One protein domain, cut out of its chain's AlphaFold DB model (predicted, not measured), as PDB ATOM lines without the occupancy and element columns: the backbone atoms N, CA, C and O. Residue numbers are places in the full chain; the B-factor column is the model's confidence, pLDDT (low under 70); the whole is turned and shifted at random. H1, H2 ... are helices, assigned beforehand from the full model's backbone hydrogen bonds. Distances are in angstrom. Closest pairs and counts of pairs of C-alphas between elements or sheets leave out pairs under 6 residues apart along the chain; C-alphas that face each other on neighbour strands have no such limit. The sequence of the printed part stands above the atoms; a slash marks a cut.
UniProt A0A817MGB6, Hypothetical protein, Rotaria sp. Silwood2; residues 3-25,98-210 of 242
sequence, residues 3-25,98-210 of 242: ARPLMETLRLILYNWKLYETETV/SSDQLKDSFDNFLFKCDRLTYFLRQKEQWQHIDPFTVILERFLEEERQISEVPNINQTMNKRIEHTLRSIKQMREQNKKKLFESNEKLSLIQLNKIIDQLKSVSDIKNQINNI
ATOM      1  N   ALA A   3      44.948   0.238 -21.591       62.59
ATOM      2  CA  ALA A   3      44.435   0.659 -22.898       62.59
ATOM      3  C   ALA A   3      43.086   0.018 -23.271       62.59
ATOM      4  O   ALA A   3      42.187   0.723 -23.715       62.59
ATOM      5  N   ARG A   4      42.899  -1.289 -23.043       58.75
ATOM      6  CA  ARG A   4      41.627  -1.952 -23.362       58.75
ATOM      7  C   ARG A   4      40.483  -1.593 -22.411       58.75
ATOM      8  O   ARG A   4      39.462  -1.182 -22.937       58.75
ATOM      9  N   PRO A   5      40.630  -1.632 -21.072       61.97
ATOM     10  CA  PRO A   5      39.597  -1.107 -20.169       61.97
ATOM     11  C   PRO A   5      39.207   0.354 -20.462       61.97
ATOM     12  O   PRO A   5      38.038   0.725 -20.388       61.97
ATOM     13  N   LEU A   6      40.179   1.188 -20.851       69.06
ATOM     14  CA  LEU A   6      39.925   2.568 -21.271       69.06
ATOM     15  C   LEU A   6      39.073   2.632 -22.543       69.06
ATOM     16  O   LEU A   6      38.092   3.368 -22.592       69.06
ATOM     17  N   MET A   7      39.429   1.853 -23.563       71.06
ATOM     18  CA  MET A   7      38.681   1.815 -24.819       71.06
ATOM     19  C   MET A   7      37.304   1.170 -24.655       71.06
ATOM     20  O   MET A   7      36.340   1.654 -25.231       71.06
ATOM     21  N   GLU A   8      37.182   0.127 -23.843       67.75
ATOM     22  CA  GLU A   8      35.900  -0.506 -23.549       67.75
ATOM     23  C   GLU A   8      34.969   0.482 -22.846       67.75
ATOM     24  O   GLU A   8      33.836   0.666 -23.267       67.75
ATOM     25  N   THR A   9      35.476   1.223 -21.856       70.44
ATOM     26  CA  THR A   9      34.729   2.326 -21.230       70.44
ATOM     27  C   THR A   9      34.286   3.361 -22.258       70.44
ATOM     28  O   THR A   9      33.135   3.787 -22.243       70.44
ATOM     29  N   LEU A  10      35.163   3.723 -23.197       76.75
ATOM     30  CA  LEU A  10      34.803   4.603 -24.304       76.75
ATOM     31  C   LEU A  10      33.653   4.020 -25.140       76.75
ATOM     32  O   LEU A  10      32.703   4.736 -25.440       76.75
ATOM     33  N   ARG A  11      33.697   2.727 -25.475       72.25
ATOM     34  CA  ARG A  11      32.645   2.041 -26.239       72.25
ATOM     35  C   ARG A  11      31.319   2.025 -25.472       72.25
ATOM     36  O   ARG A  11      30.289   2.339 -26.057       72.25
ATOM     37  N   LEU A  12      31.342   1.756 -24.166       72.06
ATOM     38  CA  LEU A  12      30.153   1.794 -23.305       72.06
ATOM     39  C   LEU A  12      29.530   3.192 -23.232       72.06
ATOM     40  O   LEU A  12      28.312   3.323 -23.344       72.06
ATOM     41  N   ILE A  13      30.353   4.240 -23.099       72.19
ATOM     42  CA  ILE A  13      29.883   5.633 -23.126       72.19
ATOM     43  C   ILE A  13      29.163   5.925 -24.448       72.19
ATOM     44  O   ILE A  13      28.102   6.544 -24.434       72.19
ATOM     45  N   LEU A  14      29.691   5.449 -25.581       75.50
ATOM     46  CA  LEU A  14      29.041   5.631 -26.881       75.50
ATOM     47  C   LEU A  14      27.684   4.939 -26.961       75.50
ATOM     48  O   LEU A  14      26.733   5.550 -27.440       75.50
ATOM     49  N   TYR A  15      27.580   3.696 -26.488       71.31
ATOM     50  CA  TYR A  15      26.300   2.987 -26.457       71.31
ATOM     51  C   TYR A  15      25.271   3.721 -25.603       71.31
ATOM     52  O   TYR A  15      24.170   3.988 -26.077       71.31
ATOM     53  N   ASN A  16      25.650   4.135 -24.393       69.00
ATOM     54  CA  ASN A  16      24.772   4.916 -23.523       69.00
ATOM     55  C   ASN A  16      24.343   6.237 -24.172       69.00
ATOM     56  O   ASN A  16      23.166   6.591 -24.137       69.00
ATOM     57  N   TRP A  17      25.273   6.946 -24.814       73.69
ATOM     58  CA  TRP A  17      24.964   8.192 -25.509       73.69
ATOM     59  C   TRP A  17      23.993   7.960 -26.674       73.69
ATOM     60  O   TRP A  17      22.999   8.673 -26.805       73.69
ATOM     61  N   LYS A  18      24.210   6.939 -27.507       74.50
ATOM     62  CA  LYS A  18      23.309   6.679 -28.636       74.50
ATOM     63  C   LYS A  18      21.936   6.178 -28.206       74.50
ATOM     64  O   LYS A  18      20.959   6.580 -28.829       74.50
ATOM     65  N   LEU A  19      21.843   5.417 -27.117       68.81
ATOM     66  CA  LEU A  19      20.563   5.056 -26.501       68.81
ATOM     67  C   LEU A  19      19.803   6.277 -25.969       68.81
ATOM     68  O   LEU A  19      18.582   6.351 -26.105       68.81
ATOM     69  N   TYR A  20      20.524   7.249 -25.406       68.81
ATOM     70  CA  TYR A  20      19.944   8.518 -24.975       68.81
ATOM     71  C   TYR A  20      19.403   9.333 -26.161       68.81
ATOM     72  O   TYR A  20      18.262   9.786 -26.122       68.81
ATOM     73  N   GLU A  21      20.183   9.478 -27.238       71.62
ATOM     74  CA  GLU A  21      19.760  10.199 -28.452       71.62
ATOM     75  C   GLU A  21      18.515   9.593 -29.114       71.62
ATOM     76  O   GLU A  21      17.771  10.307 -29.784       71.62
ATOM     77  N   THR A  22      18.299   8.282 -28.981       67.88
ATOM     78  CA  THR A  22      17.141   7.596 -29.570       67.88
ATOM     79  C   THR A  22      15.920   7.555 -28.653       67.88
ATOM     80  O   THR A  22      14.922   6.952 -29.034       67.88
ATOM     81  N   GLU A  23      15.985   8.173 -27.466       65.12
ATOM     82  CA  GLU A  23      14.938   8.139 -26.431       65.12
ATOM     83  C   GLU A  23      14.517   6.710 -26.024       65.12
ATOM     84  O   GLU A  23      13.440   6.484 -25.465       65.12
ATOM     85  N   THR A  24      15.379   5.721 -26.272       58.09
ATOM     86  CA  THR A  24      15.091   4.318 -25.977       58.09
ATOM     87  C   THR A  24      15.369   4.064 -24.500       58.09
ATOM     88  O   THR A  24      16.498   4.206 -24.038       58.09
ATOM     89  N   VAL A  25      14.339   3.684 -23.740       51.59
ATOM     90  CA  VAL A  25      14.427   3.537 -22.271       51.59
ATOM     91  C   VAL A  25      15.190   2.266 -21.860       51.59
ATOM     92  O   VAL A  25      15.862   2.237 -20.832       51.59
ATOM     93  N   SER A  98      23.527  17.492 -19.787       69.62
ATOM     94  CA  SER A  98      23.230  17.898 -21.164       69.62
ATOM     95  C   SER A  98      24.105  17.140 -22.175       69.62
ATOM     96  O   SER A  98      25.210  16.697 -21.859       69.62
ATOM     97  N   SER A  99      23.635  17.033 -23.425       69.25
ATOM     98  CA  SER A  99      24.395  16.420 -24.531       69.25
ATOM     99  C   SER A  99      25.792  17.042 -24.695       69.25
ATOM    100  O   SER A  99      26.777  16.332 -24.898       69.25
ATOM    101  N   ASP A 100      25.903  18.363 -24.516       73.88
ATOM    102  CA  ASP A 100      27.174  19.086 -24.614       73.88
ATOM    103  C   ASP A 100      28.140  18.717 -23.476       73.88
ATOM    104  O   ASP A 100      29.320  18.480 -23.719       73.88
ATOM    105  N   GLN A 101      27.643  18.570 -22.242       71.56
ATOM    106  CA  GLN A 101      28.467  18.150 -21.099       71.56
ATOM    107  C   GLN A 101      29.001  16.721 -21.258       71.56
ATOM    108  O   GLN A 101      30.140  16.426 -20.874       71.56
ATOM    109  N   LEU A 102      28.189  15.830 -21.834       70.12
ATOM    110  CA  LEU A 102      28.599  14.464 -22.154       70.12
ATOM    111  C   LEU A 102      29.679  14.457 -23.238       70.12
ATOM    112  O   LEU A 102      30.689  13.764 -23.091       70.12
ATOM    113  N   LYS A 103      29.507  15.274 -24.279       77.31
ATOM    114  CA  LYS A 103      30.484  15.434 -25.356       77.31
ATOM    115  C   LYS A 103      31.821  15.982 -24.856       77.31
ATOM    116  O   LYS A 103      32.856  15.400 -25.160       77.31
ATOM    117  N   ASP A 104      31.816  17.023 -24.029       80.50
ATOM    118  CA  ASP A 104      33.048  17.588 -23.463       80.50
ATOM    119  C   ASP A 104      33.780  16.578 -22.567       80.50
ATOM    120  O   ASP A 104      35.008  16.447 -22.607       80.50
ATOM    121  N   SER A 105      33.024  15.822 -21.765       75.44
ATOM    122  CA  SER A 105      33.574  14.760 -20.918       75.44
ATOM    123  C   SER A 105      34.206  13.646 -21.755       75.44
ATOM    124  O   SER A 105      35.299  13.169 -21.430       75.44
ATOM    125  N   PHE A 106      33.547  13.274 -22.854       81.81
ATOM    126  CA  PHE A 106      34.029  12.301 -23.825       81.81
ATOM    127  C   PHE A 106      35.318  12.771 -24.514       81.81
ATOM    128  O   PHE A 106      36.320  12.049 -24.518       81.81
ATOM    129  N   ASP A 107      35.333  13.998 -25.030       84.06
ATOM    130  CA  ASP A 107      36.485  14.575 -25.725       84.06
ATOM    131  C   ASP A 107      37.692  14.700 -24.782       84.06
ATOM    132  O   ASP A 107      38.818  14.348 -25.144       84.06
ATOM    133  N   ASN A 108      37.463  15.108 -23.529       84.12
ATOM    134  CA  ASN A 108      38.500  15.172 -22.499       84.12
ATOM    135  C   ASN A 108      39.052  13.782 -22.138       84.12
ATOM    136  O   ASN A 108      40.260  13.616 -21.947       84.12
ATOM    137  N   PHE A 109      38.187  12.768 -22.048       84.62
ATOM    138  CA  PHE A 109      38.613  11.385 -21.836       84.62
ATOM    139  C   PHE A 109      39.505  10.900 -22.984       84.62
ATOM    140  O   PHE A 109      40.605  10.392 -22.748       84.62
ATOM    141  N   LEU A 110      39.072  11.115 -24.228       85.75
ATOM    142  CA  LEU A 110      39.822  10.717 -25.415       85.75
ATOM    143  C   LEU A 110      41.181  11.424 -25.487       85.75
ATOM    144  O   LEU A 110      42.205  10.780 -25.724       85.75
ATOM    145  N   PHE A 111      41.210  12.726 -25.201       88.06
ATOM    146  CA  PHE A 111      42.437  13.518 -25.195       88.06
ATOM    147  C   PHE A 111      43.434  13.052 -24.124       88.06
ATOM    148  O   PHE A 111      44.641  13.008 -24.368       88.06
ATOM    149  N   LYS A 112      42.959  12.631 -22.944       86.12
ATOM    150  CA  LYS A 112      43.812  12.004 -21.917       86.12
ATOM    151  C   LYS A 112      44.448  10.711 -22.424       86.12
ATOM    152  O   LYS A 112      45.647  10.521 -22.218       86.12
ATOM    153  N   CYS A 113      43.693   9.862 -23.119       84.94
ATOM    154  CA  CYS A 113      44.235   8.664 -23.766       84.94
ATOM    155  C   CYS A 113      45.296   9.019 -24.824       84.94
ATOM    156  O   CYS A 113      46.345   8.380 -24.876       84.94
ATOM    157  N   ASP A 114      45.077  10.070 -25.617       86.62
ATOM    158  CA  ASP A 114      46.048  10.535 -26.619       86.62
ATOM    159  C   ASP A 114      47.343  11.054 -25.987       86.62
ATOM    160  O   ASP A 114      48.431  10.739 -26.472       86.62
ATOM    161  N   ARG A 115      47.255  11.772 -24.859       85.44
ATOM    162  CA  ARG A 115      48.430  12.214 -24.088       85.44
ATOM    163  C   ARG A 115      49.228  11.039 -23.523       85.44
ATOM    164  O   ARG A 115      50.457  11.097 -23.533       85.44
ATOM    165  N   LEU A 116      48.568   9.957 -23.092       81.81
ATOM    166  CA  LEU A 116      49.264   8.724 -22.695       81.81
ATOM    167  C   LEU A 116      50.066   8.147 -23.870       81.81
ATOM    168  O   LEU A 116      51.258   7.879 -23.722       81.81
ATOM    169  N   THR A 117      49.441   8.000 -25.044       78.88
ATOM    170  CA  THR A 117      50.127   7.521 -26.257       78.88
ATOM    171  C   THR A 117      51.282   8.441 -26.645       78.88
ATOM    172  O   THR A 117      52.364   7.971 -26.990       78.88
ATOM    173  N   TYR A 118      51.075   9.754 -26.587       81.50
ATOM    174  CA  TYR A 118      52.084  10.734 -26.965       81.50
ATOM    175  C   TYR A 118      53.305  10.703 -26.038       81.50
ATOM    176  O   TYR A 118      54.433  10.673 -26.526       81.50
ATOM    177  N   PHE A 119      53.105  10.592 -24.721       77.69
ATOM    178  CA  PHE A 119      54.207  10.400 -23.773       77.69
ATOM    179  C   PHE A 119      55.031   9.141 -24.084       77.69
ATOM    180  O   PHE A 119      56.261   9.187 -24.057       77.69
ATOM    181  N   LEU A 120      54.372   8.025 -24.426       70.25
ATOM    182  CA  LEU A 120      55.060   6.788 -24.814       70.25
ATOM    183  C   LEU A 120      55.903   6.974 -26.088       70.25
ATOM    184  O   LEU A 120      57.016   6.458 -26.168       70.25
ATOM    185  N   ARG A 121      55.413   7.760 -27.056       72.19
ATOM    186  CA  ARG A 121      56.141   8.087 -28.296       72.19
ATOM    187  C   ARG A 121      57.365   8.970 -28.050       72.19
ATOM    188  O   ARG A 121      58.400   8.746 -28.668       72.19
ATOM    189  N   GLN A 122      57.273   9.941 -27.138       70.81
ATOM    190  CA  GLN A 122      58.380  10.848 -26.796       70.81
ATOM    191  C   GLN A 122      59.580  10.151 -26.141       70.81
ATOM    192  O   GLN A 122      60.679  10.696 -26.148       70.81
ATOM    193  N   LYS A 123      59.385   8.969 -25.548       64.06
ATOM    194  CA  LYS A 123      60.433   8.217 -24.841       64.06
ATOM    195  C   LYS A 123      61.205   7.224 -25.731       64.06
ATOM    196  O   LYS A 123      61.859   6.335 -25.203       64.06
ATOM    197  N   GLU A 124      61.165   7.412 -27.054       52.38
ATOM    198  CA  GLU A 124      62.058   6.780 -28.049       52.38
ATOM    199  C   GLU A 124      62.044   5.240 -28.146       52.38
ATOM    200  O   GLU A 124      63.074   4.623 -28.400       52.38
ATOM    201  N   GLN A 125      60.886   4.581 -28.031       50.88
ATOM    202  CA  GLN A 125      60.807   3.138 -28.344       50.88
ATOM    203  C   GLN A 125      59.683   2.741 -29.311       50.88
ATOM    204  O   GLN A 125      59.689   1.627 -29.823       50.88
ATOM    205  N   TRP A 126      58.711   3.620 -29.580       48.47
ATOM    206  CA  TRP A 126      57.507   3.282 -30.351       48.47
ATOM    207  C   TRP A 126      57.168   4.418 -31.320       48.47
ATOM    208  O   TRP A 126      56.244   5.193 -31.090       48.47
ATOM    209  N   GLN A 127      57.916   4.540 -32.422       54.81
ATOM    210  CA  GLN A 127      57.585   5.519 -33.468       54.81
ATOM    211  C   GLN A 127      56.295   5.155 -34.230       54.81
ATOM    212  O   GLN A 127      55.694   6.024 -34.861       54.81
ATOM    213  N   HIS A 128      55.826   3.901 -34.140       55.06
ATOM    214  CA  HIS A 128      54.828   3.385 -35.084       55.06
ATOM    215  C   HIS A 128      53.576   2.732 -34.489       55.06
ATOM    216  O   HIS A 128      52.598   2.596 -35.217       55.06
ATOM    217  N   ILE A 129      53.531   2.378 -33.199       60.59
ATOM    218  CA  ILE A 129      52.394   1.607 -32.665       60.59
ATOM    219  C   ILE A 129      51.641   2.415 -31.595       60.59
ATOM    220  O   ILE A 129      52.193   2.799 -30.566       60.59
ATOM    221  N   ASP A 130      50.362   2.703 -31.859       69.50
ATOM    222  CA  ASP A 130      49.409   3.242 -30.881       69.50
ATOM    223  C   ASP A 130      48.490   2.106 -30.400       69.50
ATOM    224  O   ASP A 130      47.647   1.652 -31.182       69.50
ATOM    225  N   PRO A 131      48.602   1.651 -29.136       64.06
ATOM    226  CA  PRO A 131      47.812   0.524 -28.641       64.06
ATOM    227  C   PRO A 131      46.300   0.788 -28.690       64.06
ATOM    228  O   PRO A 131      45.519  -0.142 -28.875       64.06
ATOM    229  N   PHE A 132      45.866   2.046 -28.576       72.94
ATOM    230  CA  PHE A 132      44.450   2.400 -28.656       72.94
ATOM    231  C   PHE A 132      43.920   2.344 -30.097       72.94
ATOM    232  O   PHE A 132      42.756   2.006 -30.294       72.94
ATOM    233  N   THR A 133      44.755   2.630 -31.108       73.38
ATOM    234  CA  THR A 133      44.370   2.488 -32.526       73.38
ATOM    235  C   THR A 133      44.105   1.025 -32.872       73.38
ATOM    236  O   THR A 133      43.088   0.737 -33.493       73.38
ATOM    237  N   VAL A 134      44.963   0.108 -32.416       66.44
ATOM    238  CA  VAL A 134      44.787  -1.339 -32.639       66.44
ATOM    239  C   VAL A 134      43.476  -1.834 -32.018       66.44
ATOM    240  O   VAL A 134      42.711  -2.556 -32.653       66.44
ATOM    241  N   ILE A 135      43.172  -1.408 -30.787       67.38
ATOM    242  CA  ILE A 135      41.914  -1.771 -30.117       67.38
ATOM    243  C   ILE A 135      40.705  -1.185 -30.859       67.38
ATOM    244  O   ILE A 135      39.701  -1.871 -31.030       67.38
ATOM    245  N   LEU A 136      40.802   0.057 -31.339       72.19
ATOM    246  CA  LEU A 136      39.725   0.704 -32.086       72.19
ATOM    247  C   LEU A 136      39.426  -0.003 -33.416       72.19
ATOM    248  O   LEU A 136      38.265  -0.129 -33.793       72.19
ATOM    249  N   GLU A 137      40.450  -0.490 -34.116       67.44
ATOM    250  CA  GLU A 137      40.275  -1.301 -35.329       67.44
ATOM    251  C   GLU A 137      39.565  -2.618 -35.032       67.44
ATOM    252  O   GLU A 137      38.658  -3.005 -35.767       67.44
ATOM    253  N   ARG A 138      39.907  -3.259 -33.911       65.12
ATOM    254  CA  ARG A 138      39.200  -4.454 -33.458       65.12
ATOM    255  C   ARG A 138      37.741  -4.167 -33.103       65.12
ATOM    256  O   ARG A 138      36.882  -4.952 -33.477       65.12
ATOM    257  N   PHE A 139      37.439  -3.050 -32.445       71.50
ATOM    258  CA  PHE A 139      36.049  -2.673 -32.177       71.50
ATOM    259  C   PHE A 139      35.253  -2.431 -33.450       71.50
ATOM    260  O   PHE A 139      34.123  -2.884 -33.535       71.50
ATOM    261  N   LEU A 140      35.835  -1.770 -34.453       72.06
ATOM    262  CA  LEU A 140      35.174  -1.590 -35.748       72.06
ATOM    263  C   LEU A 140      34.836  -2.935 -36.408       72.06
ATOM    264  O   LEU A 140      33.761  -3.081 -36.984       72.06
ATOM    265  N   GLU A 141      35.731  -3.916 -36.300       66.88
ATOM    266  CA  GLU A 141      35.480  -5.275 -36.784       66.88
ATOM    267  C   GLU A 141      34.383  -5.985 -35.972       66.88
ATOM    268  O   GLU A 141      33.484  -6.585 -36.554       66.88
ATOM    269  N   GLU A 142      34.413  -5.876 -34.641       65.12
ATOM    270  CA  GLU A 142      33.384  -6.441 -33.760       65.12
ATOM    271  C   GLU A 142      32.001  -5.816 -34.031       65.12
ATOM    272  O   GLU A 142      31.022  -6.543 -34.163       65.12
ATOM    273  N   GLU A 143      31.898  -4.492 -34.195       70.88
ATOM    274  CA  GLU A 143      30.640  -3.808 -34.550       70.88
ATOM    275  C   GLU A 143      30.083  -4.256 -35.904       70.88
ATOM    276  O   GLU A 143      28.868  -4.425 -36.066       70.88
ATOM    277  N   ARG A 144      30.967  -4.476 -36.885       72.44
ATOM    278  CA  ARG A 144      30.575  -5.006 -38.191       72.44
ATOM    279  C   ARG A 144      29.962  -6.397 -38.043       72.44
ATOM    280  O   ARG A 144      28.865  -6.624 -38.540       72.44
ATOM    281  N   GLN A 145      30.622  -7.286 -37.300       65.75
ATOM    282  CA  GLN A 145      30.131  -8.644 -37.046       65.75
ATOM    283  C   GLN A 145      28.791  -8.643 -36.298       65.75
ATOM    284  O   GLN A 145      27.884  -9.387 -36.661       65.75
ATOM    285  N   ILE A 146      28.617  -7.775 -35.294       64.19
ATOM    286  CA  ILE A 146      27.341  -7.638 -34.568       64.19
ATOM    287  C   ILE A 146      26.231  -7.159 -35.520       64.19
ATOM    288  O   ILE A 146      25.098  -7.628 -35.443       64.19
ATOM    289  N   SER A 147      26.543  -6.252 -36.448       67.69
ATOM    290  CA  SER A 147      25.579  -5.736 -37.431       67.69
ATOM    291  C   SER A 147      25.077  -6.791 -38.426       67.69
ATOM    292  O   SER A 147      24.010  -6.614 -39.017       67.69
ATOM    293  N   GLU A 148      25.821  -7.883 -38.606       68.56
ATOM    294  CA  GLU A 148      25.465  -9.009 -39.475       68.56
ATOM    295  C   GLU A 148      24.518 -10.017 -38.791       68.56
ATOM    296  O   GLU A 148      23.932 -10.867 -39.466       68.56
ATOM    297  N   VAL A 149      24.310  -9.918 -37.471       69.88
ATOM    298  CA  VAL A 149      23.439 -10.835 -36.720       69.88
ATOM    299  C   VAL A 149      21.952 -10.506 -36.962       69.88
ATOM    300  O   VAL A 149      21.532  -9.355 -36.786       69.88
ATOM    301  N   PRO A 150      21.112 -11.500 -37.316       59.38
ATOM    302  CA  PRO A 150      19.674 -11.303 -37.481       59.38
ATOM    303  C   PRO A 150      18.999 -10.788 -36.202       59.38
ATOM    304  O   PRO A 150      19.327 -11.225 -35.102       59.38
ATOM    305  N   ASN A 151      17.999  -9.913 -36.356       61.56
ATOM    306  CA  ASN A 151      17.207  -9.320 -35.265       61.56
ATOM    307  C   ASN A 151      17.964  -8.367 -34.320       61.56
ATOM    308  O   ASN A 151      17.421  -7.991 -33.282       61.56
ATOM    309  N   ILE A 152      19.178  -7.934 -34.674       65.75
ATOM    310  CA  ILE A 152      19.863  -6.838 -33.979       65.75
ATOM    311  C   ILE A 152      19.486  -5.485 -34.606       65.75
ATOM    312  O   ILE A 152      19.256  -5.383 -35.814       65.75
ATOM    313  N   ASN A 153      19.428  -4.426 -33.791       67.19
ATOM    314  CA  ASN A 153      19.204  -3.051 -34.234       67.19
ATOM    315  C   ASN A 153      20.384  -2.528 -35.075       67.19
ATOM    316  O   ASN A 153      21.307  -1.869 -34.592       67.19
ATOM    317  N   GLN A 154      20.336  -2.806 -36.376       69.69
ATOM    318  CA  GLN A 154      21.380  -2.420 -37.326       69.69
ATOM    319  C   GLN A 154      21.591  -0.903 -37.407       69.69
ATOM    320  O   GLN A 154      22.693  -0.449 -37.712       69.69
ATOM    321  N   THR A 155      20.555  -0.102 -37.144       75.62
ATOM    322  CA  THR A 155      20.655   1.362 -37.173       75.62
ATOM    323  C   THR A 155      21.524   1.873 -36.029       75.62
ATOM    324  O   THR A 155      22.369   2.740 -36.253       75.62
ATOM    325  N   MET A 156      21.354   1.319 -34.825       74.69
ATOM    326  CA  MET A 156      22.179   1.650 -33.661       74.69
ATOM    327  C   MET A 156      23.646   1.295 -33.917       74.69
ATOM    328  O   MET A 156      24.519   2.156 -33.816       74.69
ATOM    329  N   ASN A 157      23.915   0.066 -34.355       69.38
ATOM    330  CA  ASN A 157      25.287  -0.397 -34.569       69.38
ATOM    331  C   ASN A 157      26.001   0.386 -35.675       69.38
ATOM    332  O   ASN A 157      27.143   0.791 -35.492       69.38
ATOM    333  N   LYS A 158      25.315   0.721 -36.778       77.56
ATOM    334  CA  LYS A 158      25.881   1.595 -37.823       77.56
ATOM    335  C   LYS A 158      26.242   2.987 -37.293       77.56
ATOM    336  O   LYS A 158      27.243   3.563 -37.716       77.56
ATOM    337  N   ARG A 159      25.452   3.548 -36.367       80.12
ATOM    338  CA  ARG A 159      25.753   4.843 -35.721       80.12
ATOM    339  C   ARG A 159      26.947   4.741 -34.775       80.12
ATOM    340  O   ARG A 159      27.767   5.662 -34.741       80.12
ATOM    341  N   ILE A 160      27.065   3.641 -34.035       80.00
ATOM    342  CA  ILE A 160      28.233   3.356 -33.196       80.00
ATOM    343  C   ILE A 160      29.475   3.202 -34.074       80.00
ATOM    344  O   ILE A 160      30.457   3.905 -33.851       80.00
ATOM    345  N   GLU A 161      29.409   2.394 -35.133       82.00
ATOM    346  CA  GLU A 161      30.500   2.209 -36.091       82.00
ATOM    347  C   GLU A 161      30.943   3.545 -36.707       82.00
ATOM    348  O   GLU A 161      32.135   3.860 -36.732       82.00
ATOM    349  N   HIS A 162      29.993   4.374 -37.153       84.81
ATOM    350  CA  HIS A 162      30.290   5.707 -37.676       84.81
ATOM    351  C   HIS A 162      31.026   6.567 -36.642       84.81
ATOM    352  O   HIS A 162      32.041   7.187 -36.958       84.81
ATOM    353  N   THR A 163      30.565   6.546 -35.391       84.44
ATOM    354  CA  THR A 163      31.177   7.314 -34.301       84.44
ATOM    355  C   THR A 163      32.585   6.805 -33.971       84.44
ATOM    356  O   THR A 163      33.506   7.604 -33.814       84.44
ATOM    357  N   LEU A 164      32.805   5.485 -33.955       84.25
ATOM    358  CA  LEU A 164      34.130   4.868 -33.806       84.25
ATOM    359  C   LEU A 164      35.085   5.281 -34.938       84.25
ATOM    360  O   LEU A 164      36.261   5.562 -34.686       84.25
ATOM    361  N   ARG A 165      34.592   5.395 -36.180       86.94
ATOM    362  CA  ARG A 165      35.374   5.934 -37.308       86.94
ATOM    363  C   ARG A 165      35.726   7.410 -37.096       86.94
ATOM    364  O   ARG A 165      36.877   7.783 -37.328       86.94
ATOM    365  N   SER A 166      34.795   8.231 -36.609       87.38
ATOM    366  CA  SER A 166      35.065   9.634 -36.256       87.38
ATOM    367  C   SER A 166      36.106   9.755 -35.142       87.38
ATOM    368  O   SER A 166      37.031  10.556 -35.253       87.38
ATOM    369  N   ILE A 167      36.043   8.902 -34.117       87.06
ATOM    370  CA  ILE A 167      37.043   8.848 -33.040       87.06
ATOM    371  C   ILE A 167      38.422   8.509 -33.596       87.06
ATOM    372  O   ILE A 167      39.406   9.139 -33.208       87.06
ATOM    373  N   LYS A 168      38.515   7.566 -34.544       84.88
ATOM    374  CA  LYS A 168      39.785   7.246 -35.216       84.88
ATOM    375  C   LYS A 168      40.383   8.498 -35.859       84.88
ATOM    376  O   LYS A 168      41.563   8.777 -35.668       84.88
ATOM    377  N   GLN A 169      39.567   9.276 -36.569       87.31
ATOM    378  CA  GLN A 169      39.999  10.523 -37.205       87.31
ATOM    379  C   GLN A 169      40.402  11.593 -36.178       87.31
ATOM    380  O   GLN A 169      41.452  12.216 -36.335       87.31
ATOM    381  N   MET A 170      39.620  11.776 -35.111       88.31
ATOM    382  CA  MET A 170      39.928  12.725 -34.036       88.31
ATOM    383  C   MET A 170      41.252  12.401 -33.344       88.31
ATOM    384  O   MET A 170      42.060  13.299 -33.127       88.31
ATOM    385  N   ARG A 171      41.520  11.121 -33.055       87.31
ATOM    386  CA  ARG A 171      42.799  10.686 -32.472       87.31
ATOM    387  C   ARG A 171      43.975  11.041 -33.379       87.31
ATOM    388  O   ARG A 171      44.992  11.527 -32.894       87.31
ATOM    389  N   GLU A 172      43.849  10.855 -34.694       84.25
ATOM    390  CA  GLU A 172      44.896  11.265 -35.643       84.25
ATOM    391  C   GLU A 172      45.111  12.785 -35.662       84.25
ATOM    392  O   GLU A 172      46.250  13.247 -35.735       84.25
ATOM    393  N   GLN A 173      44.048  13.580 -35.525       87.31
ATOM    394  CA  GLN A 173      44.164  15.035 -35.389       87.31
ATOM    395  C   GLN A 173      44.820  15.441 -34.063       87.31
ATOM    396  O   GLN A 173      45.714  16.285 -34.057       87.31
ATOM    397  N   ASN A 174      44.430  14.827 -32.946       87.44
ATOM    398  CA  ASN A 174      45.013  15.089 -31.631       87.44
ATOM    399  C   ASN A 174      46.497  14.728 -31.596       87.44
ATOM    400  O   ASN A 174      47.299  15.504 -31.088       87.44
ATOM    401  N   LYS A 175      46.891  13.604 -32.206       82.38
ATOM    402  CA  LYS A 175      48.304  13.226 -32.367       82.38
ATOM    403  C   LYS A 175      49.103  14.310 -33.089       82.38
ATOM    404  O   LYS A 175      50.190  14.650 -32.626       82.38
ATOM    405  N   LYS A 176      48.571  14.859 -34.188       83.44
ATOM    406  CA  LYS A 176      49.211  15.966 -34.921       83.44
ATOM    407  C   LYS A 176      49.350  17.207 -34.043       83.44
ATOM    408  O   LYS A 176      50.459  17.704 -33.896       83.44
ATOM    409  N   LYS A 177      48.271  17.626 -33.371       86.12
ATOM    410  CA  LYS A 177      48.281  18.778 -32.451       86.12
ATOM    411  C   LYS A 177      49.307  18.623 -31.327       86.12
ATOM    412  O   LYS A 177      50.063  19.548 -31.049       86.12
ATOM    413  N   LEU A 178      49.356  17.452 -30.690       85.00
ATOM    414  CA  LEU A 178      50.312  17.156 -29.619       85.00
ATOM    415  C   LEU A 178      51.754  17.232 -30.133       85.00
ATOM    416  O   LEU A 178      52.603  17.842 -29.485       85.00
ATOM    417  N   PHE A 179      52.015  16.696 -31.328       81.00
ATOM    418  CA  PHE A 179      53.324  16.780 -31.971       81.00
ATOM    419  C   PHE A 179      53.726  18.224 -32.302       81.00
ATOM    420  O   PHE A 179      54.816  18.646 -31.928       81.00
ATOM    421  N   GLU A 180      52.835  18.995 -32.928       84.38
ATOM    422  CA  GLU A 180      53.053  20.407 -33.281       84.38
ATOM    423  C   GLU A 180      53.271  21.291 -32.047       84.38
ATOM    424  O   GLU A 180      54.118  22.181 -32.059       84.38
ATOM    425  N   SER A 181      52.551  21.019 -30.956       84.12
ATOM    426  CA  SER A 181      52.689  21.755 -29.695       84.12
ATOM    427  C   SER A 181      53.991  21.460 -28.939       84.12
ATOM    428  O   SER A 181      54.326  22.185 -28.003       84.12
ATOM    429  N   ASN A 182      54.717  20.399 -29.323       79.19
ATOM    430  CA  ASN A 182      55.906  19.898 -28.628       79.19
ATOM    431  C   ASN A 182      55.685  19.739 -27.108       79.19
ATOM    432  O   ASN A 182      56.550  20.075 -26.291       79.19
ATOM    433  N   GLU A 183      54.493  19.279 -26.716       81.62
ATOM    434  CA  GLU A 183      54.078  19.215 -25.316       81.62
ATOM    435  C   GLU A 183      55.002  18.284 -24.514       81.62
ATOM    436  O   GLU A 183      55.004  17.076 -24.708       81.62
ATOM    437  N   LYS A 184      55.779  18.783 -23.550       79.56
ATOM    438  CA  LYS A 184      56.630  17.910 -22.723       79.56
ATOM    439  C   LYS A 184      55.872  17.399 -21.506       79.56
ATOM    440  O   LYS A 184      55.754  18.092 -20.497       79.56
ATOM    441  N   LEU A 185      55.392  16.162 -21.592       77.88
ATOM    442  CA  LEU A 185      54.716  15.487 -20.489       77.88
ATOM    443  C   LEU A 185      55.732  14.929 -19.480       77.88
ATOM    444  O   LEU A 185      56.603  14.128 -19.814       77.88
ATOM    445  N   SER A 186      55.609  15.337 -18.218       78.62
ATOM    446  CA  SER A 186      56.371  14.767 -17.101       78.62
ATOM    447  C   SER A 186      55.726  13.483 -16.565       78.62
ATOM    448  O   SER A 186      54.517  13.280 -16.679       78.62
ATOM    449  N   LEU A 187      56.514  12.643 -15.882       72.00
ATOM    450  CA  LEU A 187      56.009  11.439 -15.202       72.00
ATOM    451  C   LEU A 187      54.921  11.775 -14.161       72.00
ATOM    452  O   LEU A 187      53.954  11.037 -14.003       72.00
ATOM    453  N   ILE A 188      55.044  12.919 -13.480       76.50
ATOM    454  CA  ILE A 188      54.055  13.393 -12.500       76.50
ATOM    455  C   ILE A 188      52.718  13.693 -13.189       76.50
ATOM    456  O   ILE A 188      51.663  13.298 -12.694       76.50
ATOM    457  N   GLN A 189      52.743  14.378 -14.336       77.75
ATOM    458  CA  GLN A 189      51.532  14.650 -15.117       77.75
ATOM    459  C   GLN A 189      50.917  13.359 -15.662       77.75
ATOM    460  O   GLN A 189      49.697  13.216 -15.634       77.75
ATOM    461  N   LEU A 190      51.747  12.407 -16.094       79.19
ATOM    462  CA  LEU A 190      51.290  11.097 -16.543       79.19
ATOM    463  C   LEU A 190      50.549  10.343 -15.434       79.19
ATOM    464  O   LEU A 190      49.436   9.874 -15.654       79.19
ATOM    465  N   ASN A 191      51.132  10.272 -14.235       69.81
ATOM    466  CA  ASN A 191      50.503   9.606 -13.094       69.81
ATOM    467  C   ASN A 191      49.167  10.266 -12.735       69.81
ATOM    468  O   ASN A 191      48.177   9.565 -12.561       69.81
ATOM    469  N   LYS A 192      49.086  11.606 -12.767       78.50
ATOM    470  CA  LYS A 192      47.813  12.324 -12.586       78.50
ATOM    471  C   LYS A 192      46.767  11.943 -13.636       78.50
ATOM    472  O   LYS A 192      45.609  11.745 -13.283       78.50
ATOM    473  N   ILE A 193      47.151  11.835 -14.911       80.81
ATOM    474  CA  ILE A 193      46.241  11.394 -15.981       80.81
ATOM    475  C   ILE A 193      45.761   9.964 -15.704       80.81
ATOM    476  O   ILE A 193      44.567   9.695 -15.779       80.81
ATOM    477  N   ILE A 194      46.674   9.060 -15.347       72.12
ATOM    478  CA  ILE A 194      46.351   7.668 -15.023       72.12
ATOM    479  C   ILE A 194      45.379   7.589 -13.841       72.12
ATOM    480  O   ILE A 194      44.398   6.853 -13.921       72.12
ATOM    481  N   ASP A 195      45.613   8.346 -12.774       72.31
ATOM    482  CA  ASP A 195      44.761   8.336 -11.583       72.31
ATOM    483  C   ASP A 195      43.371   8.903 -11.881       72.31
ATOM    484  O   ASP A 195      42.364   8.316 -11.483       72.31
ATOM    485  N   GLN A 196      43.292   9.980 -12.670       77.94
ATOM    486  CA  GLN A 196      42.016  10.511 -13.155       77.94
ATOM    487  C   GLN A 196      41.253   9.475 -13.982       77.94
ATOM    488  O   GLN A 196      40.054   9.293 -13.787       77.94
ATOM    489  N   LEU A 197      41.931   8.764 -14.880       76.62
ATOM    490  CA  LEU A 197      41.300   7.729 -15.693       76.62
ATOM    491  C   LEU A 197      40.850   6.526 -14.846       76.62
ATOM    492  O   LEU A 197      39.751   6.021 -15.036       76.62
ATOM    493  N   LYS A 198      41.646   6.097 -13.861       67.38
ATOM    494  CA  LYS A 198      41.271   5.029 -12.916       67.38
ATOM    495  C   LYS A 198      40.095   5.409 -12.014       67.38
ATOM    496  O   LYS A 198      39.412   4.517 -11.516       67.38
ATOM    497  N   SER A 199      39.886   6.703 -11.771       71.44
ATOM    498  CA  SER A 199      38.784   7.194 -10.935       71.44
ATOM    499  C   SER A 199      37.410   7.083 -11.601       71.44
ATOM    500  O   SER A 199      36.398   7.151 -10.908       71.44
ATOM    501  N   VAL A 200      37.362   6.858 -12.920       73.06
ATOM    502  CA  VAL A 200      36.111   6.586 -13.637       73.06
ATOM    503  C   VAL A 200      35.514   5.279 -13.113       73.06
ATOM    504  O   VAL A 200      36.169   4.233 -13.123       73.06
ATOM    505  N   SER A 201      34.264   5.344 -12.648       66.62
ATOM    506  CA  SER A 201      33.557   4.228 -12.006       66.62
ATOM    507  C   SER A 201      33.567   2.968 -12.861       66.62
ATOM    508  O   SER A 201      33.880   1.889 -12.361       66.62
ATOM    509  N   ASP A 202      33.303   3.108 -14.157       64.06
ATOM    510  CA  ASP A 202      33.195   1.980 -15.081       64.06
ATOM    511  C   ASP A 202      34.544   1.300 -15.292       64.06
ATOM    512  O   ASP A 202      34.623   0.074 -15.298       64.06
ATOM    513  N   ILE A 203      35.627   2.079 -15.343       61.84
ATOM    514  CA  ILE A 203      36.995   1.552 -15.413       61.84
ATOM    515  C   ILE A 203      37.312   0.774 -14.142       61.84
ATOM    516  O   ILE A 203      37.828  -0.341 -14.207       61.84
ATOM    517  N   LYS A 204      36.979   1.330 -12.974       62.31
ATOM    518  CA  LYS A 204      37.186   0.660 -11.687       62.31
ATOM    519  C   LYS A 204      36.387  -0.643 -11.597       62.31
ATOM    520  O   LYS A 204      36.934  -1.658 -11.172       62.31
ATOM    521  N   ASN A 205      35.132  -0.633 -12.038       61.44
ATOM    522  CA  ASN A 205      34.261  -1.807 -12.064       61.44
ATOM    523  C   ASN A 205      34.785  -2.874 -13.027       61.44
ATOM    524  O   ASN A 205      34.890  -4.033 -12.641       61.44
ATOM    525  N   GLN A 206      35.201  -2.493 -14.237       59.47
ATOM    526  CA  GLN A 206      35.828  -3.412 -15.188       59.47
ATOM    527  C   GLN A 206      37.101  -4.031 -14.607       59.47
ATOM    528  O   GLN A 206      37.275  -5.246 -14.664       59.47
ATOM    529  N   ILE A 207      37.967  -3.227 -13.981       61.28
ATOM    530  CA  ILE A 207      39.177  -3.722 -13.312       61.28
ATOM    531  C   ILE A 207      38.818  -4.716 -12.199       61.28
ATOM    532  O   ILE A 207      39.445  -5.769 -12.097       61.28
ATOM    533  N   ASN A 208      37.810  -4.418 -11.379       61.91
ATOM    534  CA  ASN A 208      37.369  -5.306 -10.303       61.91
ATOM    535  C   ASN A 208      36.758  -6.608 -10.840       61.91
ATOM    536  O   ASN A 208      37.099  -7.679 -10.347       61.91
ATOM    537  N   ASN A 209      35.931  -6.542 -11.883       58.09
ATOM    538  CA  ASN A 209      35.336  -7.717 -12.521       58.09
ATOM    539  C   ASN A 209      36.405  -8.631 -13.130       58.09
ATOM    540  O   ASN A 209      36.313  -9.854 -13.017       58.09
ATOM    541  N   ILE A 210      37.450  -8.051 -13.731       56.44
ATOM    542  CA  ILE A 210      38.609  -8.801 -14.236       56.44
ATOM    543  C   ILE A 210      39.321  -9.522 -13.082       56.44
ATOM    544  O   ILE A 210      39.626 -10.711 -13.198       56.44
TER     545      ILE A 210
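This is residues 3 to 25 and 98 to 210 of the 242 residues of the protein "Hypothetical protein" of Rotaria sp. Silwood2 (UniProt A0A817MGB6). Six helices lie as three loosely stacked layers of two: the long hairpin of H3 and H4 makes one side, H1 and H2 run opposite ways through the middle, and H5 and H6 make the other side. H1 and H2 are side by side over part of their lengths and cross the hairpin steeply, while H5 packs on H2 and H6 packs on H1, with a corner between H5 and H6. The printed part has 136 residues with six named helices, H1 to H6 in chain order, and no named strand; its class is all helix. It is compact, with a radius of gyration of the C-alphas of 16.0 A, and only just elongated, spanning 48 by 32 by 28 A.

The longest helix, H4, residues 154 to 181, covers 40.3 A from C-alpha 154 at (21.380, -2.420, -37.326) to C-alpha 181 at (52.689, 21.755, -29.695). H3 is residues 131 to 147, 24.7 A long. H2 is residues 99 to 122, 34.5 A, and H1 is residues 3 to 21, 27.0 A, beginning at C-alpha 3 at (44.435, 0.659, -22.898). H5 is residues 187 to 198, 16.2 A. H6 is residues 201 to 210, 14.2 A, ending at C-alpha 210 at (38.609, -8.801, -14.236).

H4 and H3 form a helical hairpin and touch, at a shallow tilt of 14 degrees, opposite ways; their closest C-alphas are those of Ser 147 and Gln 154, 5.4 A apart. H4 with residues 171 to 179 touches H2 with residues 110 to 118 at a steep tilt of 50 degrees, closest at the C-alphas of Asp 114 and Arg 171, 6.7 A. The hub is H1, which touches H2, H3, H4 and H6. H1 with residues 14 to 18 touches H4 with residues 156 to 163 at a steep tilt of 53 degrees, opposite ways, with the C-alphas of Leu 14 and Ile 160 closest at 6.8 A. H1 and H2 touch at a shallow tilt of 18 degrees, opposite ways, with the C-alphas of Leu 10 and Phe 106 closest at 7.8 A. H2 touches H5 at a steep tilt of 40 degrees, closest at the C-alphas of Lys 112 and Ile 193, 6.4 A. H1 with residues 5 to 9 touches H6, closest at the C-alphas of Pro 5 and Ile 203, 6.0 A. H5 and H6 are close but not clearly touching, about perpendicular at 83 degrees. H3 and H4 are both apart from H5 and H6. In H1, H2, H3, H4, H5 and H6 every O i to N i+4 pair is within hydrogen-bond range.

The two C-alphas farthest apart are those of Asn 151 and Lys 184, 49.5 A. Residues 26 to 97 are not printed, and C-alphas 25 and 98 are 16.9 A apart across this cut. Of the links that are printed whole, H4 to H5 and H5 to H6 are tight, and H2 to H3 and H3 to H4 are short. The mean pLDDT of the printed part is 73.0, and 52 residues are under 70, among them residues 123 to 131, 145 to 154 and 201 to 210.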